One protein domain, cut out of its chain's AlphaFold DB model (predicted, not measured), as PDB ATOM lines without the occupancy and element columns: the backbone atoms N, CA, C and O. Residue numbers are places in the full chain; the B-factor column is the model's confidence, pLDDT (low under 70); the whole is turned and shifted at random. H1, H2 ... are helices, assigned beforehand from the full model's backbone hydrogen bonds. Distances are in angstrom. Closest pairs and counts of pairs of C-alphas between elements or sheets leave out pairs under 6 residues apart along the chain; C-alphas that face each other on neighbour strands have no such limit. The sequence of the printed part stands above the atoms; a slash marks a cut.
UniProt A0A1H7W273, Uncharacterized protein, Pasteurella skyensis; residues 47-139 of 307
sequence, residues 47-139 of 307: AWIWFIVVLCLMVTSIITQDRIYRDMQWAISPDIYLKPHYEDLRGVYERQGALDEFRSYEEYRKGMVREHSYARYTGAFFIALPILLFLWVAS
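AT A GLANCE: This is residues 47 to 139 of the 307 residues of an uncharacterized protein of Pasteurella skyensis (UniProt A0A1H7W273). This is a long, loose rod of helices in two halves: at one end H1 and H5 make a narrow V that meets where H1 begins and H5 ends, with H2 set crosswise between its open arms, and at the other end H3 runs away from H2 while the link of residues 97 to 104 turns the backbone back into H4. H4 leads into H5, which returns to the starting end. The printed part has 93 residues with five named helices, H1 to H5 in that order, and no named strand: the class is all helix. The radius of gyration of the C-alphas is 18.0 A, and the C-alphas span 60 by 23 by 15 A.

IN THESE COORDINATES: Find C-alpha 47 at (-1.749, 69.208, 31.149); from there H1, residues 47 to 64, runs 25.8 A to C-alpha 64. Next comes H2, residues 67 to 76, 14.3 A long. H3, residues 79 to 96, runs 25.0 A to C-alpha 96 at (10.601, 14.154, 23.549). H4 holds residues 105 to 115 and is 15.2 A long. H5, residues 117 to 137, is the longest helix at 30.3 A and ends at C-alpha 137, at (-6.652, 68.777, 29.215).

HOW THE PARTS SIT: Look first at Ala 47 and Val 137, the closest C-alphas of H1 and H5, 5.3 A apart; these helices touch at a steep tilt of 42 degrees, opposite ways. With residues 58 to 62 alone, H1 touches H2, about perpendicular at 86 degrees; the closest C-alphas, of Ser 61 and Tyr 69, are 5.5 A apart. H2 touches residues 119 to 127 alone of H5, about perpendicular at 90 degrees, and the closest C-alphas are those of Met 72 and Gly 123, 3.8 A apart. H2 and H3 are close but not clearly touching, their closest C-alphas, of Gln 73 and Ile 80, 7.9 A apart. With residues 79 to 86 alone, H3 touches H4 at a steep tilt of 61 degrees, opposite ways; the closest C-alphas, of Leu 82 and Arg 109, are 6.8 A apart. H4 and H5 meet only through their link, while H3 and H5 are apart. In H1, H2 and H4 every O i to N i+4 pair is within hydrogen-bond range; in H3 it is 13 of 14 and in H5 15 of 17.

THE WHOLE: The two C-alphas farthest apart are those of Gly 97 and Ser 139, at 61.5 A, yet the first and last printed C-alphas, of Ala 47 and Ser 139, are 9.6 A apart. The printed part has no cut. The links H1 to H2, H2 to H3 and H4 to H5 are tight, the link H3 to H4 is short with 8 residues, and no link is long. The mean pLDDT of the printed part is 90.2, and no printed residue is under 70.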
ATOM      1  N   ALA A  47      -1.064  70.313  31.821       87.44
ATOM      2  CA  ALA A  47      -1.749  69.208  31.149       87.44
ATOM      3  C   ALA A  47      -1.251  68.932  29.713       87.44
ATOM      4  O   ALA A  47      -0.939  67.789  29.385       87.44
ATOM      5  N   TRP A  48      -1.151  69.957  28.858       88.94
ATOM      6  CA  TRP A  48      -0.812  69.779  27.440       88.94
ATOM      7  C   TRP A  48       0.620  69.307  27.207       88.94
ATOM      8  O   TRP A  48       0.821  68.406  26.393       88.94
ATOM      9  N   ILE A  49       1.604  69.884  27.906       89.19
ATOM     10  CA  ILE A  49       3.015  69.496  27.749       89.19
ATOM     11  C   ILE A  49       3.181  68.012  28.074       89.19
ATOM     12  O   ILE A  49       3.695  67.257  27.249       89.19
ATOM     13  N   TRP A  50       2.680  67.572  29.229       90.94
ATOM     14  CA  TRP A  50       2.780  66.169  29.627       90.94
ATOM     15  C   TRP A  50       1.965  65.246  28.721       90.94
ATOM     16  O   TRP A  50       2.441  64.162  28.390       90.94
ATOM     17  N   PHE A  51       0.785  65.675  28.263       93.44
ATOM     18  CA  PHE A  51      -0.015  64.896  27.316       93.44
ATOM     19  C   PHE A  51       0.733  64.652  26.000       93.44
ATOM     20  O   PHE A  51       0.808  63.513  25.546       93.44
ATOM     21  N   ILE A  52       1.339  65.694  25.419       92.25
ATOM     22  CA  ILE A  52       2.100  65.586  24.166       92.25
ATOM     23  C   ILE A  52       3.351  64.726  24.363       92.25
ATOM     24  O   ILE A  52       3.619  63.859  23.538       92.25
ATOM     25  N   VAL A  53       4.093  64.916  25.458       93.50
ATOM     26  CA  VAL A  53       5.292  64.115  25.759       93.50
ATOM     27  C   VAL A  53       4.944  62.631  25.869       93.50
ATOM     28  O   VAL A  53       5.573  61.807  25.207       93.50
ATOM     29  N   VAL A  54       3.920  62.280  26.653       93.88
ATOM     30  CA  VAL A  54       3.480  60.885  26.810       93.88
ATOM     31  C   VAL A  54       2.987  60.316  25.482       93.88
ATOM     32  O   VAL A  54       3.350  59.194  25.135       93.88
ATOM     33  N   LEU A  55       2.227  61.090  24.704       93.94
ATOM     34  CA  LEU A  55       1.748  60.663  23.393       93.94
ATOM     35  C   LEU A  55       2.909  60.376  22.429       93.94
ATOM     36  O   LEU A  55       2.916  59.333  21.781       93.94
ATOM     37  N   CYS A  56       3.915  61.252  22.368       94.62
ATOM     38  CA  CYS A  56       5.109  61.049  21.546       94.62
ATOM     39  C   CYS A  56       5.897  59.804  21.973       94.62
ATOM     40  O   CYS A  56       6.321  59.030  21.112       94.62
ATOM     41  N   LEU A  57       6.069  59.583  23.281       93.19
ATOM     42  CA  LEU A  57       6.730  58.386  23.807       93.19
ATOM     43  C   LEU A  57       5.975  57.112  23.414       93.19
ATOM     44  O   LEU A  57       6.594  56.163  22.941       93.19
ATOM     45  N   MET A  58       4.646  57.105  23.538       92.06
ATOM     46  CA  MET A  58       3.823  55.960  23.141       92.06
ATOM     47  C   MET A  58       3.881  55.689  21.640       92.06
ATOM     48  O   MET A  58       4.058  54.545  21.237       92.06
ATOM     49  N   VAL A  59       3.756  56.723  20.803       93.94
ATOM     50  CA  VAL A  59       3.838  56.570  19.342       93.94
ATOM     51  C   VAL A  59       5.206  56.031  18.940       93.94
ATOM     52  O   VAL A  59       5.285  55.083  18.163       93.94
ATOM     53  N   THR A  60       6.277  56.582  19.514       94.12
ATOM     54  CA  THR A  60       7.642  56.104  19.259       94.12
ATOM     55  C   THR A  60       7.785  54.645  19.671       94.12
ATOM     56  O   THR A  60       8.255  53.840  18.877       94.12
ATOM     57  N   SER A  61       7.309  54.294  20.865       93.06
ATOM     58  CA  SER A  61       7.321  52.930  21.394       93.06
ATOM     59  C   SER A  61       6.573  51.933  20.501       93.06
ATOM     60  O   SER A  61       7.058  50.826  20.266       93.06
ATOM     61  N   ILE A  62       5.419  52.324  19.948       91.12
ATOM     62  CA  ILE A  62       4.645  51.497  19.011       91.12
ATOM     63  C   ILE A  62       5.428  51.257  17.714       91.12
ATOM     64  O   ILE A  62       5.435  50.138  17.207       91.12
ATOM     65  N   ILE A  63       6.102  52.285  17.190       94.44
ATOM     66  CA  ILE A  63       6.898  52.185  15.958       94.44
ATOM     67  C   ILE A  63       8.141  51.313  16.173       94.44
ATOM     68  O   ILE A  63       8.463  50.482  15.329       94.44
ATOM     69  N   THR A  64       8.843  51.490  17.294       93.69
ATOM     70  CA  THR A  64      10.089  50.767  17.600       93.69
ATOM     71  C   THR A  64       9.861  49.392  18.229       93.69
ATOM     72  O   THR A  64      10.815  48.629  18.364       93.69
ATOM     73  N   GLN A  65       8.621  49.070  18.616       91.50
ATOM     74  CA  GLN A  65       8.243  47.845  19.332       91.50
ATOM     75  C   GLN A  65       9.098  47.592  20.588       91.50
ATOM     76  O   GLN A  65       9.519  46.466  20.885       91.50
ATOM     77  N   ASP A  66       9.375  48.661  21.334       91.62
ATOM     78  CA  ASP A  66      10.240  48.627  22.510       91.62
ATOM     79  C   ASP A  66       9.584  47.948  23.737       91.62
ATOM     80  O   ASP A  66       8.542  47.289  23.666       91.62
ATOM     81  N   ARG A  67      10.221  48.085  24.908       89.06
ATOM     82  CA  ARG A  67       9.715  47.521  26.167       89.06
ATOM     83  C   ARG A  67       8.324  48.042  26.534       89.06
ATOM     84  O   ARG A  67       7.508  47.242  26.978       89.06
ATOM     85  N   ILE A  68       8.050  49.333  26.353       90.19
ATOM     86  CA  ILE A  68       6.758  49.928  26.722       90.19
ATOM     87  C   ILE A  68       5.653  49.312  25.858       90.19
ATOM     88  O   ILE A  68       4.602  48.945  26.380       90.19
ATOM     89  N   TYR A  69       5.912  49.104  24.564       92.19
ATOM     90  CA  TYR A  69       4.977  48.439  23.659       92.19
ATOM     91  C   TYR A  69       4.688  47.005  24.101       92.19
ATOM     92  O   TYR A  69       3.523  46.622  24.216       92.19
ATOM     93  N   ARG A  70       5.728  46.229  24.422       89.25
ATOM     94  CA  ARG A  70       5.556  44.858  24.928       89.25
ATOM     95  C   ARG A  70       4.760  44.825  26.231       89.25
ATOM     96  O   ARG A  70       3.849  44.012  26.357       89.25
ATOM     97  N   ASP A  71       5.049  45.724  27.166       92.06
ATOM     98  CA  ASP A  71       4.332  45.827  28.440       92.06
ATOM     99  C   ASP A  71       2.846  46.183  28.208       92.06
ATOM    100  O   ASP A  71       1.957  45.574  28.810       92.06
ATOM    101  N   MET A  72       2.541  47.092  27.272       91.44
ATOM    102  CA  MET A  72       1.159  47.396  26.858       91.44
ATOM    103  C   MET A  72       0.446  46.176  26.261       91.44
ATOM    104  O   MET A  72      -0.713  45.920  26.592       91.44
ATOM    105  N   GLN A  73       1.123  45.386  25.427       91.62
ATOM    106  CA  GLN A  73       0.558  44.151  24.874       91.62
ATOM    107  C   GLN A  73       0.289  43.103  25.966       91.62
ATOM    108  O   GLN A  73      -0.775  42.487  25.968       91.62
ATOM    109  N   TRP A  74       1.177  42.963  26.957       90.31
ATOM    110  CA  TRP A  74       0.934  42.128  28.144       90.31
ATOM    111  C   TRP A  74      -0.308  42.570  28.934       90.31
ATOM    112  O   TRP A  74      -1.016  41.734  29.508       90.31
ATOM    113  N   ALA A  75      -0.590  43.874  28.976       91.25
ATOM    114  CA  ALA A  75      -1.775  44.413  29.635       91.25
ATOM    115  C   ALA A  75      -3.070  44.135  28.846       91.25
ATOM    116  O   ALA A  75      -4.059  43.725  29.459       91.25
ATOM    117  N   ILE A  76      -3.054  44.332  27.520       89.81
ATOM    118  CA  ILE A  76      -4.228  44.213  26.635       89.81
ATOM    119  C   ILE A  76      -4.530  42.752  26.282       89.81
ATOM    120  O   ILE A  76      -5.647  42.282  26.491       89.81
ATOM    121  N   SER A  77      -3.551  42.043  25.720       89.06
ATOM    122  CA  SER A  77      -3.715  40.690  25.185       89.06
ATOM    123  C   SER A  77      -2.406  39.896  25.306       89.06
ATOM    124  O   SER A  77      -1.642  39.785  24.345       89.06
ATOM    125  N   PRO A  78      -2.134  39.299  26.482       86.75
ATOM    126  CA  PRO A  78      -0.930  38.491  26.680       86.75
ATOM    127  C   PRO A  78      -0.923  37.235  25.793       86.75
ATOM    128  O   PRO A  78       0.135  36.707  25.460       86.75
ATOM    129  N   ASP A  79      -2.102  36.784  25.355       88.56
ATOM    130  CA  ASP A  79      -2.283  35.595  24.522       88.56
ATOM    131  C   ASP A  79      -1.614  35.709  23.140       88.56
ATOM    132  O   ASP A  79      -1.289  34.682  22.548       88.56
ATOM    133  N   ILE A  80      -1.344  36.931  22.659       85.38
ATOM    134  CA  ILE A  80      -0.598  37.172  21.410       85.38
ATOM    135  C   ILE A  80       0.817  36.581  21.487       85.38
ATOM    136  O   ILE A  80       1.304  36.044  20.496       85.38
ATOM    137  N   TYR A  81       1.460  36.632  22.656       82.88
ATOM    138  CA  TYR A  81       2.789  36.047  22.869       82.88
ATOM    139  C   TYR A  81       2.726  34.649  23.477       82.88
ATOM    140  O   TYR A  81       3.575  33.808  23.189       82.88
ATOM    141  N   LEU A  82       1.725  34.390  24.322       88.75
ATOM    142  CA  LEU A  82       1.637  33.129  25.049       88.75
ATOM    143  C   LEU A  82       1.232  31.953  24.164       88.75
ATOM    144  O   LEU A  82       1.753  30.865  24.380       88.75
ATOM    145  N   LYS A  83       0.334  32.141  23.188       90.44
ATOM    146  CA  LYS A  83      -0.115  31.036  22.327       90.44
ATOM    147  C   LYS A  83       1.003  30.482  21.440       90.44
ATOM    148  O   LYS A  83       1.229  29.280  21.531       90.44
ATOM    149  N   PRO A  84       1.751  31.305  20.674       90.81
ATOM    150  CA  PRO A  84       2.843  30.785  19.850       90.81
ATOM    151  C   PRO A  84       3.906  30.080  20.695       90.81
ATOM    152  O   PRO A  84       4.296  28.958  20.404       90.81
ATOM    153  N   HIS A  85       4.298  30.688  21.819       88.56
ATOM    154  CA  HIS A  85       5.299  30.094  22.699       88.56
ATOM    155  C   HIS A  85       4.811  28.791  23.360       88.56
ATOM    156  O   HIS A  85       5.592  27.868  23.578       88.56
ATOM    157  N   TYR A  86       3.516  28.687  23.672       90.56
ATOM    158  CA  TYR A  86       2.925  27.448  24.174       90.56
ATOM    159  C   TYR A  86       2.911  26.341  23.115       90.56
ATOM    160  O   TYR A  86       3.227  25.200  23.441       90.56
ATOM    161  N   GLU A  87       2.573  26.663  21.866       91.25
ATOM    162  CA  GLU A  87       2.600  25.717  20.744       91.25
ATOM    163  C   GLU A  87       4.028  25.240  20.438       91.25
ATOM    164  O   GLU A  87       4.247  24.040  20.269       91.25
ATOM    165  N   ASP A  88       5.012  26.140  20.481       90.81
ATOM    166  CA  ASP A  88       6.429  25.793  20.332       90.81
ATOM    167  C   ASP A  88       6.895  24.841  21.442       90.81
ATOM    168  O   ASP A  88       7.514  23.806  21.171       90.81
ATOM    169  N   LEU A  89       6.561  25.154  22.702       89.31
ATOM    170  CA  LEU A  89       6.860  24.287  23.843       89.31
ATOM    171  C   LEU A  89       6.181  22.925  23.694       89.31
ATOM    172  O   LEU A  89       6.829  21.899  23.887       89.31
ATOM    173  N   ARG A  90       4.910  22.899  23.290       90.56
ATOM    174  CA  ARG A  90       4.177  21.657  23.034       90.56
ATOM    175  C   ARG A  90       4.898  20.794  21.998       90.56
ATOM    176  O   ARG A  90       5.114  19.614  22.247       90.56
ATOM    177  N   GLY A  91       5.346  21.384  20.888       89.19
ATOM    178  CA  GLY A  91       6.099  20.681  19.846       89.19
ATOM    179  C   GLY A  91       7.471  20.158  20.302       89.19
ATOM    180  O   GLY A  91       8.010  19.212  19.722       89.19
ATOM    181  N   VAL A  92       8.078  20.743  21.341       89.19
ATOM    182  CA  VAL A  92       9.288  20.191  21.982       89.19
ATOM    183  C   VAL A  92       8.943  18.956  22.819       89.19
ATOM    184  O   VAL A  92       9.604  17.930  22.663       89.19
ATOM    185  N   TYR A  93       7.894  19.025  23.642       88.31
ATOM    186  CA  TYR A  93       7.437  17.900  24.469       88.31
ATOM    187  C   TYR A  93       6.925  16.722  23.620       88.31
ATOM    188  O   TYR A  93       7.216  15.571  23.943       88.31
ATOM    189  N   GLU A  94       6.254  16.999  22.493       89.62
ATOM    190  CA  GLU A  94       5.859  15.999  21.483       89.62
ATOM    191  C   GLU A  94       7.072  15.221  20.958       89.62
ATOM    192  O   GLU A  94       7.067  13.992  20.938       89.62
ATOM    193  N   ARG A  95       8.152  15.923  20.591       90.50
ATOM    194  CA  ARG A  95       9.389  15.299  20.086       90.50
ATOM    195  C   ARG A  95      10.153  14.507  21.145       90.50
ATOM    196  O   ARG A  95      10.911  13.610  20.790       90.50
ATOM    197  N   GLN A  96       9.976  14.843  22.419       90.75
ATOM    198  CA  GLN A  96      10.601  14.154  23.549       90.75
ATOM    199  C   GLN A  96       9.756  12.983  24.077       90.75
ATOM    200  O   GLN A  96      10.223  12.257  24.949       90.75
ATOM    201  N   GLY A  97       8.539  12.783  23.553       85.56
ATOM    202  CA  GLY A  97       7.631  11.726  24.003       85.56
ATOM    203  C   GLY A  97       7.074  11.942  25.415       85.56
ATOM    204  O   GLY A  97       6.652  10.979  26.039       85.56
ATOM    205  N   ALA A  98       7.081  13.182  25.916       86.69
ATOM    206  CA  ALA A  98       6.680  13.542  27.282       86.69
ATOM    207  C   ALA A  98       5.398  14.397  27.311       86.69
ATOM    208  O   ALA A  98       5.228  15.259  28.172       86.69
ATOM    209  N   LEU A  99       4.498  14.208  26.337       83.31
ATOM    210  CA  LEU A  99       3.282  15.023  26.208       83.31
ATOM    211  C   LEU A  99       2.385  14.952  27.448       83.31
ATOM    212  O   LEU A  99       1.700  15.910  27.790       83.31
ATOM    213  N   ASP A 100       2.408  13.803  28.104       79.31
ATOM    214  CA  ASP A 100       1.589  13.442  29.253       79.31
ATOM    215  C   ASP A 100       1.872  14.358  30.459       79.31
ATOM    216  O   ASP A 100       0.999  14.595  31.291       79.31
ATOM    217  N   GLU A 101       3.085  14.918  30.527       79.38
ATOM    218  CA  GLU A 101       3.535  15.867  31.552       79.38
ATOM    219  C   GLU A 101       3.274  17.334  31.158       79.38
ATOM    220  O   GLU A 101       3.510  18.262  31.942       79.38
ATOM    221  N   PHE A 102       2.793  17.580  29.935       85.38
ATOM    222  CA  PHE A 102       2.600  18.924  29.415       85.38
ATOM    223  C   PHE A 102       1.303  19.547  29.945       85.38
ATOM    224  O   PHE A 102       0.187  19.167  29.592       85.38
ATOM    225  N   ARG A 103       1.465  20.563  30.798       85.69
ATOM    226  CA  ARG A 103       0.362  21.322  31.408       85.69
ATOM    227  C   ARG A 103      -0.590  21.948  30.385       85.69
ATOM    228  O   ARG A 103      -0.199  22.351  29.283       85.69
ATOM    229  N   SER A 104      -1.839  22.130  30.809       90.38
ATOM    230  CA  SER A 104      -2.865  22.791  29.998       90.38
ATOM    231  C   SER A 104      -2.499  24.250  29.681       90.38
ATOM    232  O   SER A 104      -1.760  24.908  30.423       90.38
ATOM    233  N   TYR A 105      -3.048  24.786  28.585       89.12
ATOM    234  CA  TYR A 105      -2.820  26.184  28.204       89.12
ATOM    235  C   TYR A 105      -3.247  27.155  29.309       89.12
ATOM    236  O   TYR A 105      -2.564  28.144  29.559       89.12
ATOM    237  N   GLU A 106      -4.350  26.875  30.004       89.06
ATOM    238  CA  GLU A 106      -4.846  27.744  31.071       89.06
ATOM    239  C   GLU A 106      -3.891  27.806  32.266       89.06
ATOM    240  O   GLU A 106      -3.627  28.892  32.790       89.06
ATOM    241  N   GLU A 107      -3.317  26.671  32.670       90.50
ATOM    242  CA  GLU A 107      -2.327  26.610  33.750       90.50
ATOM    243  C   GLU A 107      -1.016  27.287  33.356       90.50
ATOM    244  O   GLU A 107      -0.460  28.068  34.136       90.50
ATOM    245  N   TYR A 108      -0.554  27.049  32.124       89.06
ATOM    246  CA  TYR A 108       0.597  27.739  31.545       89.06
ATOM    247  C   TYR A 108       0.386  29.258  31.548       89.06
ATOM    248  O   TYR A 108       1.191  30.010  32.105       89.06
ATOM    249  N   ARG A 109      -0.747  29.711  31.006       89.44
ATOM    250  CA  ARG A 109      -1.135  31.120  30.932       89.44
ATOM    251  C   ARG A 109      -1.208  31.754  32.312       89.44
ATOM    252  O   ARG A 109      -0.678  32.845  32.505       89.44
ATOM    253  N   LYS A 110      -1.844  31.096  33.282       90.81
ATOM    254  CA  LYS A 110      -1.970  31.613  34.652       90.81
ATOM    255  C   LYS A 110      -0.601  31.784  35.315       90.81
ATOM    256  O   LYS A 110      -0.381  32.799  35.978       90.81
ATOM    257  N   GLY A 111       0.315  30.837  35.101       89.19
ATOM    258  CA  GLY A 111       1.705  30.937  35.554       89.19
ATOM    259  C   GLY A 111       2.427  32.131  34.932       89.19
ATOM    260  O   GLY A 111       2.914  33.002  35.653       89.19
ATOM    261  N   MET A 112       2.398  32.232  33.603       88.38
ATOM    262  CA  MET A 112       3.090  33.295  32.870       88.38
ATOM    263  C   MET A 112       2.535  34.690  33.171       88.38
ATOM    264  O   MET A 112       3.295  35.644  33.317       88.38
ATOM    265  N   VAL A 113       1.212  34.819  33.313       87.62
ATOM    266  CA  VAL A 113       0.555  36.078  33.692       87.62
ATOM    267  C   VAL A 113       0.954  36.518  35.103       87.62
ATOM    268  O   VAL A 113       1.084  37.718  35.350       87.62
ATOM    269  N   ARG A 114       1.145  35.573  36.031       89.00
ATOM    270  CA  ARG A 114       1.612  35.874  37.390       89.00
ATOM    271  C   ARG A 114       3.061  36.355  37.377       89.00
ATOM    272  O   ARG A 114       3.375  37.355  38.022       89.00
ATOM    273  N   GLU A 115       3.911  35.674  36.621       90.12
ATOM    274  CA  GLU A 115       5.325  36.016  36.466       90.12
ATOM    275  C   GLU A 115       5.516  37.396  35.819       90.12
ATOM    276  O   GLU A 115       6.290  38.215  36.308       90.12
ATOM    277  N   HIS A 116       4.712  37.718  34.804       89.50
ATOM    278  CA  HIS A 116       4.763  38.996  34.087       89.50
ATOM    279  C   HIS A 116       3.812  40.058  34.661       89.50
ATOM    280  O   HIS A 116       3.484  41.039  33.993       89.50
ATOM    281  N   SER A 117       3.367  39.900  35.911       88.50
ATOM    282  CA  SER A 117       2.429  40.829  36.560       88.50
ATOM    283  C   SER A 117       2.927  42.279  36.556       88.50
ATOM    284  O   SER A 117       2.155  43.186  36.249       88.50
ATOM    285  N   TYR A 118       4.222  42.504  36.799       90.38
ATOM    286  CA  TYR A 118       4.837  43.834  36.730       90.38
ATOM    287  C   TYR A 118       4.680  44.485  35.346       90.38
ATOM    288  O   TYR A 118       4.234  45.627  35.254       90.38
ATOM    289  N   ALA A 119       4.980  43.747  34.271       88.69
ATOM    290  CA  ALA A 119       4.825  44.229  32.897       88.69
ATOM    291  C   ALA A 119       3.369  44.617  32.601       88.69
ATOM    292  O   ALA A 119       3.115  45.652  31.990       88.69
ATOM    293  N   ARG A 120       2.398  43.852  33.120       91.44
ATOM    294  CA  ARG A 120       0.971  44.178  32.980       91.44
ATOM    295  C   ARG A 120       0.591  45.477  33.684       91.44
ATOM    296  O   ARG A 120      -0.137  46.277  33.103       91.44
ATOM    297  N   TYR A 121       1.064  45.698  34.912       92.75
ATOM    298  CA  TYR A 121       0.791  46.944  35.635       92.75
ATOM    299  C   TYR A 121       1.421  48.148  34.938       92.75
ATOM    300  O   TYR A 121       0.745  49.159  34.742       92.75
ATOM    301  N   THR A 122       2.679  48.026  34.513       92.56
ATOM    302  CA  THR A 122       3.378  49.080  33.772       92.56
ATOM    303  C   THR A 122       2.672  49.379  32.447       92.56
ATOM    304  O   THR A 122       2.384  50.540  32.161       92.56
ATOM    305  N   GLY A 123       2.292  48.358  31.678       93.25
ATOM    306  CA  GLY A 123       1.528  48.526  30.442       93.25
ATOM    307  C   GLY A 123       0.168  49.188  30.657       93.25
ATOM    308  O   GLY A 123      -0.177  50.138  29.956       93.25
ATOM    309  N   ALA A 124      -0.585  48.747  31.668       94.44
ATOM    310  CA  ALA A 124      -1.864  49.352  32.028       94.44
ATOM    311  C   ALA A 124      -1.706  50.827  32.433       94.44
ATOM    312  O   ALA A 124      -2.525  51.659  32.045       94.44
ATOM    313  N   PHE A 125      -0.637  51.169  33.159       94.50
ATOM    314  CA  PHE A 125      -0.311  52.553  33.496       94.50
ATOM    315  C   PHE A 125      -0.052  53.397  32.244       94.50
ATOM    316  O   PHE A 125      -0.651  54.461  32.109       94.50
ATOM    317  N   PHE A 126       0.766  52.920  31.301       93.00
ATOM    318  CA  PHE A 126       1.041  53.646  30.055       93.00
ATOM    319  C   PHE A 126      -0.188  53.793  29.150       93.00
ATOM    320  O   PHE A 126      -0.260  54.759  28.400       93.00
ATOM    321  N   ILE A 127      -1.179  52.903  29.253       92.88
ATOM    322  CA  ILE A 127      -2.474  53.048  28.567       92.88
ATOM    323  C   ILE A 127      -3.375  54.057  29.293       92.88
ATOM    324  O   ILE A 127      -4.014  54.895  28.660       92.88
ATOM    325  N   ALA A 128      -3.440  54.004  30.625       94.94
ATOM    326  CA  ALA A 128      -4.314  54.864  31.420       94.94
ATOM    327  C   ALA A 128      -3.811  56.314  31.511       94.94
ATOM    328  O   ALA A 128      -4.615  57.247  31.517       94.94
ATOM    329  N   LEU A 129      -2.495  56.523  31.565       94.38
ATOM    330  CA  LEU A 129      -1.863  57.835  31.693       94.38
ATOM    331  C   LEU A 129      -2.267  58.839  30.594       94.38
ATOM    332  O   LEU A 129      -2.710  59.929  30.957       94.38
ATOM    333  N   PRO A 130      -2.174  58.538  29.281       93.25
ATOM    334  CA  PRO A 130      -2.611  59.467  28.237       93.25
ATOM    335  C   PRO A 130      -4.111  59.763  28.331       93.25
ATOM    336  O   PRO A 130      -4.515  60.899  28.104       93.25
ATOM    337  N   ILE A 131      -4.938  58.784  28.714       93.12
ATOM    338  CA  ILE A 131      -6.382  58.977  28.904       93.12
ATOM    339  C   ILE A 131      -6.621  59.955  30.057       93.12
ATOM    340  O   ILE A 131      -7.390  60.906  29.919       93.12
ATOM    341  N   LEU A 132      -5.931  59.766  31.182       93.25
ATOM    342  CA  LEU A 132      -6.023  60.648  32.340       93.25
ATOM    343  C   LEU A 132      -5.553  62.068  32.002       93.25
ATOM    344  O   LEU A 132      -6.252  63.030  32.318       93.25
ATOM    345  N   LEU A 133      -4.417  62.205  31.315       92.81
ATOM    346  CA  LEU A 133      -3.894  63.494  30.860       92.81
ATOM    347  C   LEU A 133      -4.844  64.172  29.864       92.81
ATOM    348  O   LEU A 133      -5.069  65.378  29.968       92.81
ATOM    349  N   PHE A 134      -5.473  63.412  28.965       91.25
ATOM    350  CA  PHE A 134      -6.488  63.926  28.049       91.25
ATOM    351  C   PHE A 134      -7.724  64.443  28.792       91.25
ATOM    352  O   PHE A 134      -8.192  65.548  28.513       91.25
ATOM    353  N   LEU A 135      -8.232  63.700  29.781       90.56
ATOM    354  CA  LEU A 135      -9.333  64.162  30.635       90.56
ATOM    355  C   LEU A 135      -8.954  65.436  31.406       90.56
ATOM    356  O   LEU A 135      -9.787  66.325  31.591       90.56
ATOM    357  N   TRP A 136      -7.690  65.550  31.814       89.12
ATOM    358  CA  TRP A 136      -7.139  66.741  32.456       89.12
ATOM    359  C   TRP A 136      -7.091  67.949  31.516       89.12
ATOM    360  O   TRP A 136      -7.549  69.033  31.887       89.12
ATOM    361  N   VAL A 137      -6.620  67.763  30.281       89.06
ATOM    362  CA  VAL A 137      -6.652  68.777  29.215       89.06
ATOM    363  C   VAL A 137      -8.091  69.210  28.912       89.06
ATOM    364  O   VAL A 137      -8.385  70.401  28.806       89.06
ATOM    365  N   ALA A 138      -9.008  68.248  28.831       88.38
ATOM    366  CA  ALA A 138     -10.416  68.463  28.524       88.38
ATOM    367  C   ALA A 138     -11.235  69.035  29.695       88.38
ATOM    368  O   ALA A 138     -12.434  69.297  29.524       88.38
ATOM    369  N   SER A 139     -10.617  69.240  30.864       86.56
ATOM    370  CA  SER A 139     -11.289  69.666  32.093       86.56
ATOM    371  C   SER A 139     -12.107  70.960  31.919       86.56
ATOM    372  O   SER A 139     -11.792  71.802  31.064       86.56
TER     373      SER A 139